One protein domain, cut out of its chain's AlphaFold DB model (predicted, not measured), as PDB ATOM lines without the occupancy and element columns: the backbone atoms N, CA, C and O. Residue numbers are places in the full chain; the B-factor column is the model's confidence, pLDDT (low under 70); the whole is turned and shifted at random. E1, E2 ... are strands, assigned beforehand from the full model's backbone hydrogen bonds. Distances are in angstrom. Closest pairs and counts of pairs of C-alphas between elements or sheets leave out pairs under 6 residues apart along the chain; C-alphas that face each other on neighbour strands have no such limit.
ATOM      1  N   LYS A 161     156.825  15.353   9.475       95.25
ATOM      2  CA  LYS A 161     155.597  15.489  10.288       95.25
ATOM      3  C   LYS A 161     154.449  16.166   9.544       95.25
ATOM      4  O   LYS A 161     153.290  15.848   9.818       95.25
ATOM      5  N   LEU A 162     154.779  17.035   8.600       97.69
ATOM      6  CA  LEU A 162     153.874  17.632   7.631       97.69
ATOM      7  C   LEU A 162     154.641  17.732   6.315       97.69
ATOM      8  O   LEU A 162     155.803  18.122   6.334       97.69
ATOM      9  N   ASN A 163     154.007  17.393   5.199       97.38
ATOM     10  CA  ASN A 163     154.622  17.394   3.876       97.38
ATOM     11  C   ASN A 163     153.667  18.083   2.912       97.38
ATOM     12  O   ASN A 163     152.497  17.707   2.848       97.38
ATOM     13  N   GLN A 164     154.143  19.095   2.197       96.69
ATOM     14  CA  GLN A 164     153.347  19.741   1.161       96.69
ATOM     15  C   GLN A 164     153.252  18.816  -0.049       96.69
ATOM     16  O   GLN A 164     154.239  18.177  -0.418       96.69
ATOM     17  N   VAL A 165     152.074  18.755  -0.658       97.62
ATOM     18  CA  VAL A 165     151.901  18.127  -1.963       97.62
ATOM     19  C   VAL A 165     152.201  19.174  -3.028       97.62
ATOM     20  O   VAL A 165     151.620  20.257  -3.024       97.62
ATOM     21  N   ILE A 166     153.151  18.874  -3.909       95.12
ATOM     22  CA  ILE A 166     153.627  19.795  -4.947       95.12
ATOM     23  C   ILE A 166     153.334  19.151  -6.295       95.12
ATOM     24  O   ILE A 166     153.660  17.986  -6.495       95.12
ATOM     25  N   ASP A 167     152.704  19.904  -7.197       95.25
ATOM     26  CA  ASP A 167     152.370  19.464  -8.560       95.25
ATOM     27  C   ASP A 167     151.589  18.133  -8.624       95.25
ATOM     28  O   ASP A 167     151.741  17.365  -9.570       95.25
ATOM     29  N   GLY A 168     150.761  17.854  -7.610       94.88
ATOM     30  CA  GLY A 168     149.976  16.617  -7.533       94.88
ATOM     31  C   GLY A 168     150.815  15.362  -7.273       94.88
ATOM     32  O   GLY A 168     150.322  14.249  -7.455       94.88
ATOM     33  N   GLU A 169     152.071  15.509  -6.848       96.25
ATOM     34  CA  GLU A 169     152.977  14.391  -6.598       96.25
ATOM     35  C   GLU A 169     152.950  13.938  -5.133       96.25
ATOM     36  O   GLU A 169     152.937  14.732  -4.187       96.25
ATOM     37  N   MET A 170     152.982  12.618  -4.938       94.88
ATOM     38  CA  MET A 170     153.077  12.013  -3.612       94.88
ATOM     39  C   MET A 170     154.398  12.420  -2.936       94.88
ATOM     40  O   MET A 170     155.454  12.257  -3.548       94.88
ATOM     41  N   PRO A 171     154.389  12.836  -1.654       95.12
ATOM     42  CA  PRO A 171     155.630  13.100  -0.935       95.12
ATOM     43  C   PRO A 171     156.540  11.867  -0.852       95.12
ATOM     44  O   PRO A 171     156.078  10.745  -0.616       95.12
ATOM     45  N   GLU A 172     157.843  12.090  -0.999       93.75
ATOM     46  CA  GLU A 172     158.866  11.053  -0.875       93.75
ATOM     47  C   GLU A 172     159.379  10.939   0.563       93.75
ATOM     48  O   GLU A 172     159.553  11.936   1.267       93.75
ATOM     49  N   TYR A 173     159.671   9.709   0.989       93.31
ATOM     50  CA  TYR A 173     160.224   9.422   2.310       93.31
ATOM     51  C   TYR A 173     161.444   8.496   2.186       93.31
ATOM     52  O   TYR A 173     161.472   7.634   1.307       93.31
ATOM     53  N   PRO A 174     162.437   8.600   3.088       92.00
ATOM     54  CA  PRO A 174     163.685   7.848   2.954       92.00
ATOM     55  C   PRO A 174     163.529   6.336   3.167       92.00
ATOM     56  O   PRO A 174     164.226   5.546   2.536       92.00
ATOM     57  N   PHE A 175     162.626   5.914   4.058       90.12
ATOM     58  CA  PHE A 175     162.488   4.501   4.455       90.12
ATOM     59  C   PHE A 175     161.055   3.970   4.410       90.12
ATOM     60  O   PHE A 175     160.827   2.802   4.718       90.12
ATOM     61  N   THR A 176     160.087   4.815   4.067       90.31
ATOM     62  CA  THR A 176     158.667   4.460   4.001       90.31
ATOM     63  C   THR A 176     158.077   4.927   2.679       90.31
ATOM     64  O   THR A 176     158.717   5.643   1.918       90.31
ATOM     65  N   ASN A 177     156.863   4.494   2.364       89.06
ATOM     66  CA  ASN A 177     156.132   4.980   1.201       89.06
ATOM     67  C   ASN A 177     154.637   4.849   1.471       89.06
ATOM     68  O   ASN A 177     154.228   3.962   2.201       89.06
ATOM     69  N   ILE A 178     153.813   5.697   0.873       92.31
ATOM     70  CA  ILE A 178     152.356   5.670   1.082       92.31
ATOM     71  C   ILE A 178     151.622   5.307  -0.212       92.31
ATOM     72  O   ILE A 178     150.524   5.790  -0.492       92.31
ATOM     73  N   ILE A 179     152.247   4.450  -1.024       92.00
ATOM     74  CA  ILE A 179     151.705   4.012  -2.311       92.00
ATOM     75  C   ILE A 179     150.392   3.259  -2.074       92.00
ATOM     76  O   ILE A 179     150.328   2.354  -1.243       92.00
ATOM     77  N   GLY A 180     149.349   3.638  -2.817       91.19
ATOM     78  CA  GLY A 180     148.010   3.044  -2.720       91.19
ATOM     79  C   GLY A 180     147.218   3.455  -1.475       91.19
ATOM     80  O   GLY A 180     146.102   2.986  -1.291       91.19
ATOM     81  N   ALA A 181     147.754   4.333  -0.619       93.44
ATOM     82  CA  ALA A 181     147.080   4.723   0.618       93.44
ATOM     83  C   ALA A 181     145.779   5.509   0.375       93.44
ATOM     84  O   ALA A 181     144.819   5.323   1.121       93.44
ATOM     85  N   LEU A 182     145.724   6.347  -0.671       95.06
ATOM     86  CA  LEU A 182     144.504   7.084  -1.031       95.06
ATOM     87  C   LEU A 182     143.372   6.140  -1.462       95.06
ATOM     88  O   LEU A 182     142.233   6.343  -1.055       95.06
ATOM     89  N   ASP A 183     143.692   5.053  -2.174       94.31
ATOM     90  CA  ASP A 183     142.708   4.050  -2.620       94.31
ATOM     91  C   ASP A 183     142.036   3.309  -1.448       94.31
ATOM     92  O   ASP A 183     141.012   2.646  -1.623       94.31
ATOM     93  N   MET A 184     142.623   3.391  -0.251       94.62
ATOM     94  CA  MET A 184     142.106   2.767   0.966       94.62
ATOM     95  C   MET A 184     141.169   3.687   1.762       94.62
ATOM     96  O   MET A 184     140.563   3.223   2.733       94.62
ATOM     97  N   LEU A 185     141.052   4.968   1.388       93.50
ATOM     98  CA  LEU A 185     140.144   5.912   2.036       93.50
ATOM     99  C   LEU A 185     138.683   5.522   1.774       93.50
ATOM    100  O   LEU A 185     138.269   5.297   0.640       93.50
ATOM    101  N   GLU A 186     137.878   5.471   2.832       91.88
ATOM    102  CA  GLU A 186     136.456   5.122   2.751       91.88
ATOM    103  C   GLU A 186     135.650   5.941   3.762       91.88
ATOM    104  O   GLU A 186     136.122   6.239   4.862       91.88
ATOM    105  N   GLY A 187     134.420   6.301   3.389       90.00
ATOM    106  CA  GLY A 187     133.522   7.051   4.269       90.00
ATOM    107  C   GLY A 187     133.998   8.475   4.559       90.00
ATOM    108  O   GLY A 187     133.696   8.999   5.625       90.00
ATOM    109  N   VAL A 188     134.763   9.085   3.645       90.62
ATOM    110  CA  VAL A 188     135.198  10.485   3.753       90.62
ATOM    111  C   VAL A 188     133.985  11.410   3.681       90.62
ATOM    112  O   VAL A 188     133.190  11.310   2.746       90.62
ATOM    113  N   VAL A 189     133.865  12.316   4.651       89.50
ATOM    114  CA  VAL A 189     132.717  13.231   4.771       89.50
ATOM    115  C   VAL A 189     133.015  14.668   4.349       89.50
ATOM    116  O   VAL A 189     132.099  15.483   4.331       89.50
ATOM    117  N   ASN A 190     134.263  14.994   4.001       90.50
ATOM    118  CA  ASN A 190     134.635  16.336   3.551       90.50
ATOM    119  C   ASN A 190     133.815  16.760   2.312       90.50
ATOM    120  O   ASN A 190     133.472  15.897   1.499       90.50
ATOM    121  N   PRO A 191     133.531  18.064   2.092       88.31
ATOM    122  CA  PRO A 191     132.675  18.520   0.990       88.31
ATOM    123  C   PRO A 191     133.163  18.111  -0.409       88.31
ATOM    124  O   PRO A 191     132.346  17.952  -1.315       88.31
ATOM    125  N   GLY A 192     134.477  17.927  -0.583       86.69
ATOM    126  CA  GLY A 192     135.093  17.429  -1.820       86.69
ATOM    127  C   GLY A 192     135.017  15.908  -2.011       86.69
ATOM    128  O   GLY A 192     135.352  15.413  -3.083       86.69
ATOM    129  N   GLY A 193     134.545  15.159  -1.010       90.12
ATOM    130  CA  GLY A 193     134.586  13.700  -0.994       90.12
ATOM    131  C   GLY A 193     135.992  13.150  -0.743       90.12
ATOM    132  O   GLY A 193     136.871  13.859  -0.261       90.12
ATOM    133  N   ALA A 194     136.193  11.861  -1.028       92.12
ATOM    134  CA  ALA A 194     137.510  11.234  -0.932       92.12
ATOM    135  C   ALA A 194     138.424  11.696  -2.086       92.12
ATOM    136  O   ALA A 194     137.949  11.755  -3.224       92.12
ATOM    137  N   PRO A 195     139.716  11.965  -1.823       95.06
ATOM    138  CA  PRO A 195     140.672  12.325  -2.864       95.06
ATOM    139  C   PRO A 195     140.890  11.148  -3.818       95.06
ATOM    140  O   PRO A 195     140.977   9.994  -3.390       95.06
ATOM    141  N   THR A 196     140.997  11.441  -5.113       92.88
ATOM    142  CA  THR A 196     141.240  10.434  -6.163       92.88
ATOM    143  C   THR A 196     142.684  10.416  -6.647       92.88
ATOM    144  O   THR A 196     143.165   9.399  -7.146       92.88
ATOM    145  N   SER A 197     143.392  11.528  -6.465       96.00
ATOM    146  CA  SER A 197     144.833  11.655  -6.648       96.00
ATOM    147  C   SER A 197     145.392  12.628  -5.610       96.00
ATOM    148  O   SER A 197     144.665  13.192  -4.790       96.00
ATOM    149  N   TYR A 198     146.705  12.842  -5.647       97.12
ATOM    150  CA  TYR A 198     147.340  13.883  -4.848       97.12
ATOM    151  C   TYR A 198     147.018  15.303  -5.354       97.12
ATOM    152  O   TYR A 198     147.231  16.247  -4.608       97.12
ATOM    153  N   ASP A 199     146.403  15.480  -6.530       97.06
ATOM    154  CA  ASP A 199     145.860  16.788  -6.948       97.06
ATOM    155  C   ASP A 199     144.729  17.276  -6.026       97.06
ATOM    156  O   ASP A 199     144.478  18.474  -5.935       97.06
ATOM    157  N   ASP A 200     144.061  16.354  -5.324       96.62
ATOM    158  CA  ASP A 200     142.972  16.638  -4.382       96.62
ATOM    159  C   ASP A 200     143.481  16.830  -2.931       96.62
ATOM    160  O   ASP A 200     142.698  16.854  -1.975       96.62
ATOM    161  N   VAL A 201     144.799  16.914  -2.725       97.75
ATOM    162  CA  VAL A 201     145.438  16.958  -1.402       97.75
ATOM    163  C   VAL A 201     146.363  18.167  -1.318       97.75
ATOM    164  O   VAL A 201     147.241  18.334  -2.153       97.75
ATOM    165  N   SER A 202     146.228  18.984  -0.270       97.69
ATOM    166  CA  SER A 202     147.154  20.106  -0.032       97.69
ATOM    167  C   SER A 202     148.407  19.669   0.736       97.69
ATOM    168  O   SER A 202     149.535  20.028   0.390       97.69
ATOM    169  N   TYR A 203     148.220  18.855   1.776       98.44
ATOM    170  CA  TYR A 203     149.287  18.385   2.654       98.44
ATOM    171  C   TYR A 203     149.063  16.946   3.120       98.44
ATOM    172  O   TYR A 203     147.936  16.495   3.325       98.44
ATOM    173  N   VAL A 204     150.164  16.249   3.396       97.75
ATOM    174  CA  VAL A 204     150.192  14.947   4.067       97.75
ATOM    175  C   VAL A 204     150.747  15.117   5.478       97.75
ATOM    176  O   VAL A 204     151.867  15.590   5.669       97.75
ATOM    177  N   ILE A 205     149.978  14.707   6.486       95.94
ATOM    178  CA  ILE A 205     150.419  14.675   7.884       95.94
ATOM    179  C   ILE A 205     151.018  13.296   8.162       95.94
ATOM    180  O   ILE A 205     150.343  12.271   8.045       95.94
ATOM    181  N   GLY A 206     152.276  13.260   8.594       92.62
ATOM    182  CA  GLY A 206     152.986  12.000   8.798       92.62
ATOM    183  C   GLY A 206     153.370  11.343   7.471       92.62
ATOM    184  O   GLY A 206     154.002  11.978   6.640       92.62
ATOM    185  N   GLY A 207     153.078  10.050   7.303       90.25
ATOM    186  CA  GLY A 207     153.581   9.257   6.163       90.25
ATOM    187  C   GLY A 207     154.977   8.668   6.386       90.25
ATOM    188  O   GLY A 207     155.398   7.750   5.683       90.25
ATOM    189  N   TYR A 208     155.647   9.104   7.452       89.06
ATOM    190  CA  TYR A 208     156.870   8.504   7.961       89.06
ATOM    191  C   TYR A 208     156.591   7.683   9.220       89.06
ATOM    192  O   TYR A 208     156.520   8.231  10.325       89.06
ATOM    193  N   LYS A 209     156.488   6.359   9.044       80.19
ATOM    194  CA  LYS A 209     156.255   5.343  10.089       80.19
ATOM    195  C   LYS A 209     154.981   5.587  10.928       80.19
ATOM    196  O   LYS A 209     154.504   6.701  11.100       80.19
ATOM    197  N   LYS A 210     154.420   4.530  11.520       83.94
ATOM    198  CA  LYS A 210     153.178   4.550  12.319       83.94
ATOM    199  C   LYS A 210     151.928   4.935  11.533       83.94
ATOM    200  O   LYS A 210     151.060   4.082  11.415       83.94
ATOM    201  N   GLN A 211     151.778   6.192  11.110       90.00
ATOM    202  CA  GLN A 211     150.506   6.736  10.625       90.00
ATOM    203  C   GLN A 211     150.654   7.786   9.513       90.00
ATOM    204  O   GLN A 211     151.650   8.510   9.455       90.00
ATOM    205  N   VAL A 212     149.630   7.883   8.666       93.81
ATOM    206  CA  VAL A 212     149.460   8.912   7.634       93.81
ATOM    207  C   VAL A 212     148.032   9.457   7.656       93.81
ATOM    208  O   VAL A 212     147.080   8.708   7.884       93.81
ATOM    209  N   MET A 213     147.906  10.765   7.449       94.44
ATOM    210  CA  MET A 213     146.647  11.484   7.250       94.44
ATOM    211  C   MET A 213     146.839  12.549   6.166       94.44
ATOM    212  O   MET A 213     147.969  12.857   5.788       94.44
ATOM    213  N   TRP A 214     145.748  13.164   5.717       95.94
ATOM    214  CA  TRP A 214     145.756  14.111   4.604       95.94
ATOM    215  C   TRP A 214     144.924  15.355   4.927       95.94
ATOM    216  O   TRP A 214     143.967  15.278   5.706       95.94
ATOM    217  N   LEU A 215     145.294  16.480   4.320       96.19
ATOM    218  CA  LEU A 215     144.509  17.710   4.271       96.19
ATOM    219  C   LEU A 215     143.889  17.872   2.879       96.19
ATOM    220  O   LEU A 215     144.565  17.645   1.873       96.19
ATOM    221  N   ASP A 216     142.626  18.281   2.825       95.62
ATOM    222  CA  ASP A 216     141.953  18.682   1.591       95.62
ATOM    223  C   ASP A 216     142.485  20.026   1.064       95.62
ATOM    224  O   ASP A 216     143.337  20.669   1.683       95.62
ATOM    225  N   LEU A 217     142.005  20.452  -0.106       96.06
ATOM    226  CA  LEU A 217     142.451  21.687  -0.762       96.06
ATOM    227  C   LEU A 217     142.054  22.978  -0.033       96.06
ATOM    228  O   LEU A 217     142.577  24.029  -0.384       96.06
ATOM    229  N   ASP A 218     141.192  22.902   0.984       94.81
ATOM    230  CA  ASP A 218     140.851  24.021   1.868       94.81
ATOM    231  C   ASP A 218     141.680  23.981   3.178       94.81
ATOM    232  O   ASP A 218     141.525  24.837   4.053       94.81
ATOM    233  N   GLY A 219     142.574  22.993   3.331       95.00
ATOM    234  CA  GLY A 219     143.451  22.810   4.490       95.00
ATOM    235  C   GLY A 219     142.815  22.069   5.670       95.00
ATOM    236  O   GLY A 219     143.412  22.007   6.747       95.00
ATOM    237  N   TYR A 220     141.613  21.511   5.511       94.12
ATOM    238  CA  TYR A 220     140.958  20.720   6.553       94.12
ATOM    239  C   TYR A 220     141.406  19.265   6.473       94.12
ATOM    240  O   TYR A 220     141.618  18.706   5.402       94.12
ATOM    241  N   ARG A 221     141.536  18.604   7.622       93.19
ATOM    242  CA  ARG A 221     141.828  17.171   7.665       93.19
ATOM    243  C   ARG A 221     140.683  16.383   7.047       93.19
ATOM    244  O   ARG A 221     139.513  16.616   7.370       93.19
ATOM    245  N   TYR A 222     141.036  15.380   6.253       91.19
ATOM    246  CA  TYR A 222     140.082  14.361   5.849       91.19
ATOM    247  C   TYR A 222     139.538  13.625   7.079       91.19
ATOM    248  O   TYR A 222     140.296  13.149   7.926       91.19
ATOM    249  N   SER A 223     138.211  13.574   7.182       89.19
ATOM    250  CA  SER A 223     137.461  13.007   8.306       89.19
ATOM    251  C   SER A 223     136.478  11.948   7.806       89.19
ATOM    252  O   SER A 223     136.005  12.035   6.672       89.19
ATOM    253  N   GLY A 224     136.198  10.925   8.621       87.62
ATOM    254  CA  GLY A 224     135.354   9.797   8.220       87.62
ATOM    255  C   GLY A 224     135.733   8.455   8.852       87.62
ATOM    256  O   GLY A 224     136.508   8.390   9.811       87.62
ATOM    257  N   ASP A 225     135.201   7.377   8.271       88.00
ATOM    258  CA  ASP A 225     135.309   6.010   8.804       88.00
ATOM    259  C   ASP A 225     136.704   5.386   8.627       88.00
ATOM    260  O   ASP A 225     137.193   4.682   9.511       88.00
ATOM    261  N   LYS A 226     137.361   5.620   7.486       92.25
ATOM    262  CA  LYS A 226     138.694   5.083   7.167       92.25
ATOM    263  C   LYS A 226     139.566   6.186   6.586       92.25
ATOM    264  O   LYS A 226     139.784   6.231   5.382       92.25
ATOM    265  N   VAL A 227     140.048   7.083   7.445       91.56
ATOM    266  CA  VAL A 227     140.754   8.315   7.024       91.56
ATOM    267  C   VAL A 227     142.164   8.466   7.573       91.56
ATOM    268  O   VAL A 227     142.897   9.373   7.190       91.56
ATOM    269  N   ILE A 228     142.570   7.552   8.446       91.94
ATOM    270  CA  ILE A 228     143.938   7.472   8.935       91.94
ATOM    271  C   ILE A 228     144.506   6.135   8.476       91.94
ATOM    272  O   ILE A 228     143.895   5.096   8.721       91.94
ATOM    273  N   GLY A 229     145.678   6.140   7.850       93.44
ATOM    274  CA  GLY A 229     146.392   4.914   7.490       93.44
ATOM    275  C   GLY A 229     147.414   4.546   8.553       93.44
ATOM    276  O   GLY A 229     148.144   5.420   9.013       93.44
ATOM    277  N   LYS A 230     147.493   3.274   8.957       91.62
ATOM    278  CA  LYS A 230     148.610   2.743   9.749       91.62
ATOM    279  C   LYS A 230     149.659   2.133   8.832       91.62
ATOM    280  O   LYS A 230     149.329   1.300   7.992       91.62
ATOM    281  N   LEU A 231     150.910   2.528   9.035       89.25
ATOM    282  CA  LEU A 231     152.059   2.045   8.279       89.25
ATOM    283  C   LEU A 231     152.689   0.842   8.979       89.25
ATOM    284  O   LEU A 231     152.897   0.875  10.197       89.25
ATOM    285  N   ASP A 232     153.027  -0.182   8.202       86.62
ATOM    286  CA  ASP A 232     153.857  -1.295   8.649       86.62
ATOM    287  C   ASP A 232     155.342  -0.885   8.726       86.62
ATOM    288  O   ASP A 232     155.721   0.261   8.454       86.62
ATOM    289  N   ASP A 233     156.208  -1.824   9.111       75.75
ATOM    290  CA  ASP A 233     157.651  -1.569   9.206       75.75
ATOM    291  C   ASP A 233     158.335  -1.377   7.840       75.75
ATOM    292  O   ASP A 233     159.435  -0.825   7.789       75.75
ATOM    293  N   ASN A 234     157.689  -1.783   6.740       74.88
ATOM    294  CA  ASN A 234     158.149  -1.549   5.367       74.88
ATOM    295  C   ASN A 234     157.588  -0.241   4.780       74.88
ATOM    296  O   ASN A 234     157.877   0.106   3.633       74.88
ATOM    297  N   GLY A 235     156.781   0.480   5.562       74.12
ATOM    298  CA  GLY A 235     156.164   1.739   5.199       74.12
ATOM    299  C   GLY A 235     154.780   1.628   4.571       74.12
ATOM    300  O   GLY A 235     154.139   2.658   4.465       74.12
ATOM    301  N   TYR A 236     154.271   0.449   4.214       88.06
ATOM    302  CA  TYR A 236     152.983   0.334   3.524       88.06
ATOM    303  C   TYR A 236     151.802   0.518   4.471       88.06
ATOM    304  O   TYR A 236     151.811   0.038   5.608       88.06
ATOM    305  N   VAL A 237     150.745   1.165   3.976       91.38
ATOM    306  CA  VAL A 237     149.479   1.232   4.708       91.38
ATOM    307  C   VAL A 237     148.819  -0.144   4.688       91.38
ATOM    308  O   VAL A 237     148.493  -0.668   3.626       91.38
ATOM    309  N   TYR A 238     148.639  -0.747   5.865       91.81
ATOM    310  CA  TYR A 238     148.067  -2.095   6.002       91.81
ATOM    311  C   TYR A 238     146.690  -2.102   6.678       91.81
ATOM    312  O   TYR A 238     145.957  -3.086   6.596       91.81
ATOM    313  N   GLU A 239     146.333  -1.016   7.363       92.88
ATOM    314  CA  GLU A 239     145.085  -0.885   8.107       92.88
ATOM    315  C   GLU A 239     144.631   0.576   8.092       92.88
ATOM    316  O   GLU A 239     145.447   1.485   8.255       92.88
ATOM    317  N   MET A 240     143.324   0.788   7.941       92.50
ATOM    318  CA  MET A 240     142.695   2.100   8.066       92.50
ATOM    319  C   MET A 240     141.826   2.144   9.316       92.50
ATOM    320  O   MET A 240     141.231   1.140   9.708       92.50
ATOM    321  N   TRP A 241     141.733   3.318   9.923       88.31
ATOM    322  CA  TRP A 241     140.959   3.553  11.133       88.31
ATOM    323  C   TRP A 241     140.269   4.911  11.049       88.31
ATOM    324  O   TRP A 241     140.690   5.809  10.307       88.31
ATOM    325  N   SER A 242     139.173   5.021  11.789       83.50
ATOM    326  CA  SER A 242     138.408   6.250  11.920       83.50
ATOM    327  C   SER A 242     139.156   7.232  12.806       83.50
ATOM    328  O   SER A 242     139.864   6.837  13.740       83.50
ATOM    329  N   TRP A 243     138.932   8.519  12.576       68.88
ATOM    330  CA  TRP A 243     139.244   9.520  13.588       68.88
ATOM    331  C   TRP A 243     138.120   9.544  14.637       68.88
ATOM    332  O   TRP A 243     136.947   9.461  14.285       68.88
ATOM    333  N   GLY A 244     138.487   9.554  15.923       55.09
ATOM    334  CA  GLY A 244     137.556   9.458  17.052       55.09
ATOM    335  C   GLY A 244     136.697  10.710  17.229       55.09
ATOM    336  O   GLY A 244     137.189  11.823  17.058       55.09
ATOM    337  N   ASP A 245     135.438  10.460  17.600       47.69
ATOM    338  CA  ASP A 245     134.253  11.320  17.566       47.69
ATOM    339  C   ASP A 245     133.884  11.797  16.156       47.69
ATOM    340  O   ASP A 245     134.636  12.507  15.496       47.69
ATOM    341  N   ASN A 246     132.675  11.429  15.708       46.84
ATOM    342  CA  ASN A 246     131.944  12.101  14.630       46.84
ATOM    343  C   ASN A 246     131.691  13.563  15.046       46.84
ATOM    344  O   ASN A 246     130.562  13.961  15.343       46.84
ATOM    345  N   LEU A 247     132.759  14.353  15.129       48.16
ATOM    346  CA  LEU A 247     132.720  15.794  15.200       48.16
ATOM    347  C   LEU A 247     132.145  16.222  13.856       48.16
ATOM    348  O   LEU A 247     132.868  16.365  12.877       48.16
ATOM    349  N   GLY A 248     130.822  16.375  13.776       53.84
ATOM    350  CA  GLY A 248     130.275  17.252  12.747       53.84
ATOM    351  C   GLY A 248     130.981  18.608  12.887       53.84
ATOM    352  O   GLY A 248     131.214  19.034  14.023       53.84
ATOM    353  N   PRO A 249     131.350  19.296  11.799       58.53
ATOM    354  CA  PRO A 249     130.908  19.147  10.417       58.53
ATOM    355  C   PRO A 249     131.954  18.440   9.535       58.53
ATOM    356  O   PRO A 249     133.017  18.039   9.990       58.53
ATOM    357  N   ASP A 250     131.672  18.384   8.241       63.91
ATOM    358  CA  ASP A 250     132.505  18.029   7.083       63.91
ATOM    359  C   ASP A 250     133.924  18.676   7.057       63.91
ATOM    360  O   ASP A 250     134.663  18.540   6.088       63.91
ATOM    361  N   ARG A 251     134.315  19.448   8.078       80.62
ATOM    362  CA  ARG A 251     135.504  20.304   8.119       80.62
ATOM    363  C   ARG A 251     136.210  20.195   9.472       80.62
ATOM    364  O   ARG A 251     135.765  20.777  10.459       80.62
ATOM    365  N   ALA A 252     137.341  19.488   9.509       89.00
ATOM    366  CA  ALA A 252     138.171  19.314  10.704       89.00
ATOM    367  C   ALA A 252     139.484  20.122  10.602       89.00
ATOM    368  O   ALA A 252     140.403  19.697   9.901       89.00
ATOM    369  N   PRO A 253     139.621  21.273  11.281       92.12
ATOM    370  CA  PRO A 253     140.752  22.175  11.066       92.12
ATOM    371  C   PRO A 253     142.074  21.615  11.606       92.12
ATOM    372  O   PRO A 253     142.108  20.992  12.670       92.12
ATOM    373  N   PHE A 254     143.177  21.866  10.905       93.31
ATOM    374  CA  PHE A 254     144.548  21.573  11.312       93.31
ATOM    375  C   PHE A 254     145.092  22.628  12.286       93.31
ATOM    376  O   PHE A 254     145.417  23.750  11.906       93.31
TER     377      PHE A 254
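This is residues 161 to 254 of the 527 residues of an uncharacterized protein of Ferrimonas sediminum (UniProt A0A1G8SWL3). Little regular structure is present: a twisted five-stranded sheet, E1-E3-E4-E6-E7, has long loops, residues 165 to 185 and 189 to 202, over one face and the small pair E2-E5 at one end. The 94 printed residues hold seven named strands, E1 to E7 along the chain, and no named helix; the class is all strand, with 27 residues in named elements and both sheets antiparallel. The whole is compact, radius of gyration of the C-alphas 12.1 A, spanning 35 by 27 by 21 A.

Find E4, residues 211 to 215, running 14.0 A from C-alpha 211 at (150.506, 6.736, 10.625). Then find E3, 203 to 206; E1, 162 to 164; E6, 228 to 231; E7, 237 to 241, 10.9 A, ending at (140.959, 3.553, 11.133); E2, 186 to 188; and E5, 224 to 226.

In hairpin E3-E4, N 205 and O 213 are 2.8 A apart; in hairpin E6-E7, N 230 and O 239 are 2.8 A apart. E5 runs on into E6 at 22 degrees.

The printed part has no cut; links E1 to E2 and E2 to E3 are long. Residues 243 to 250 have pLDDT under 70.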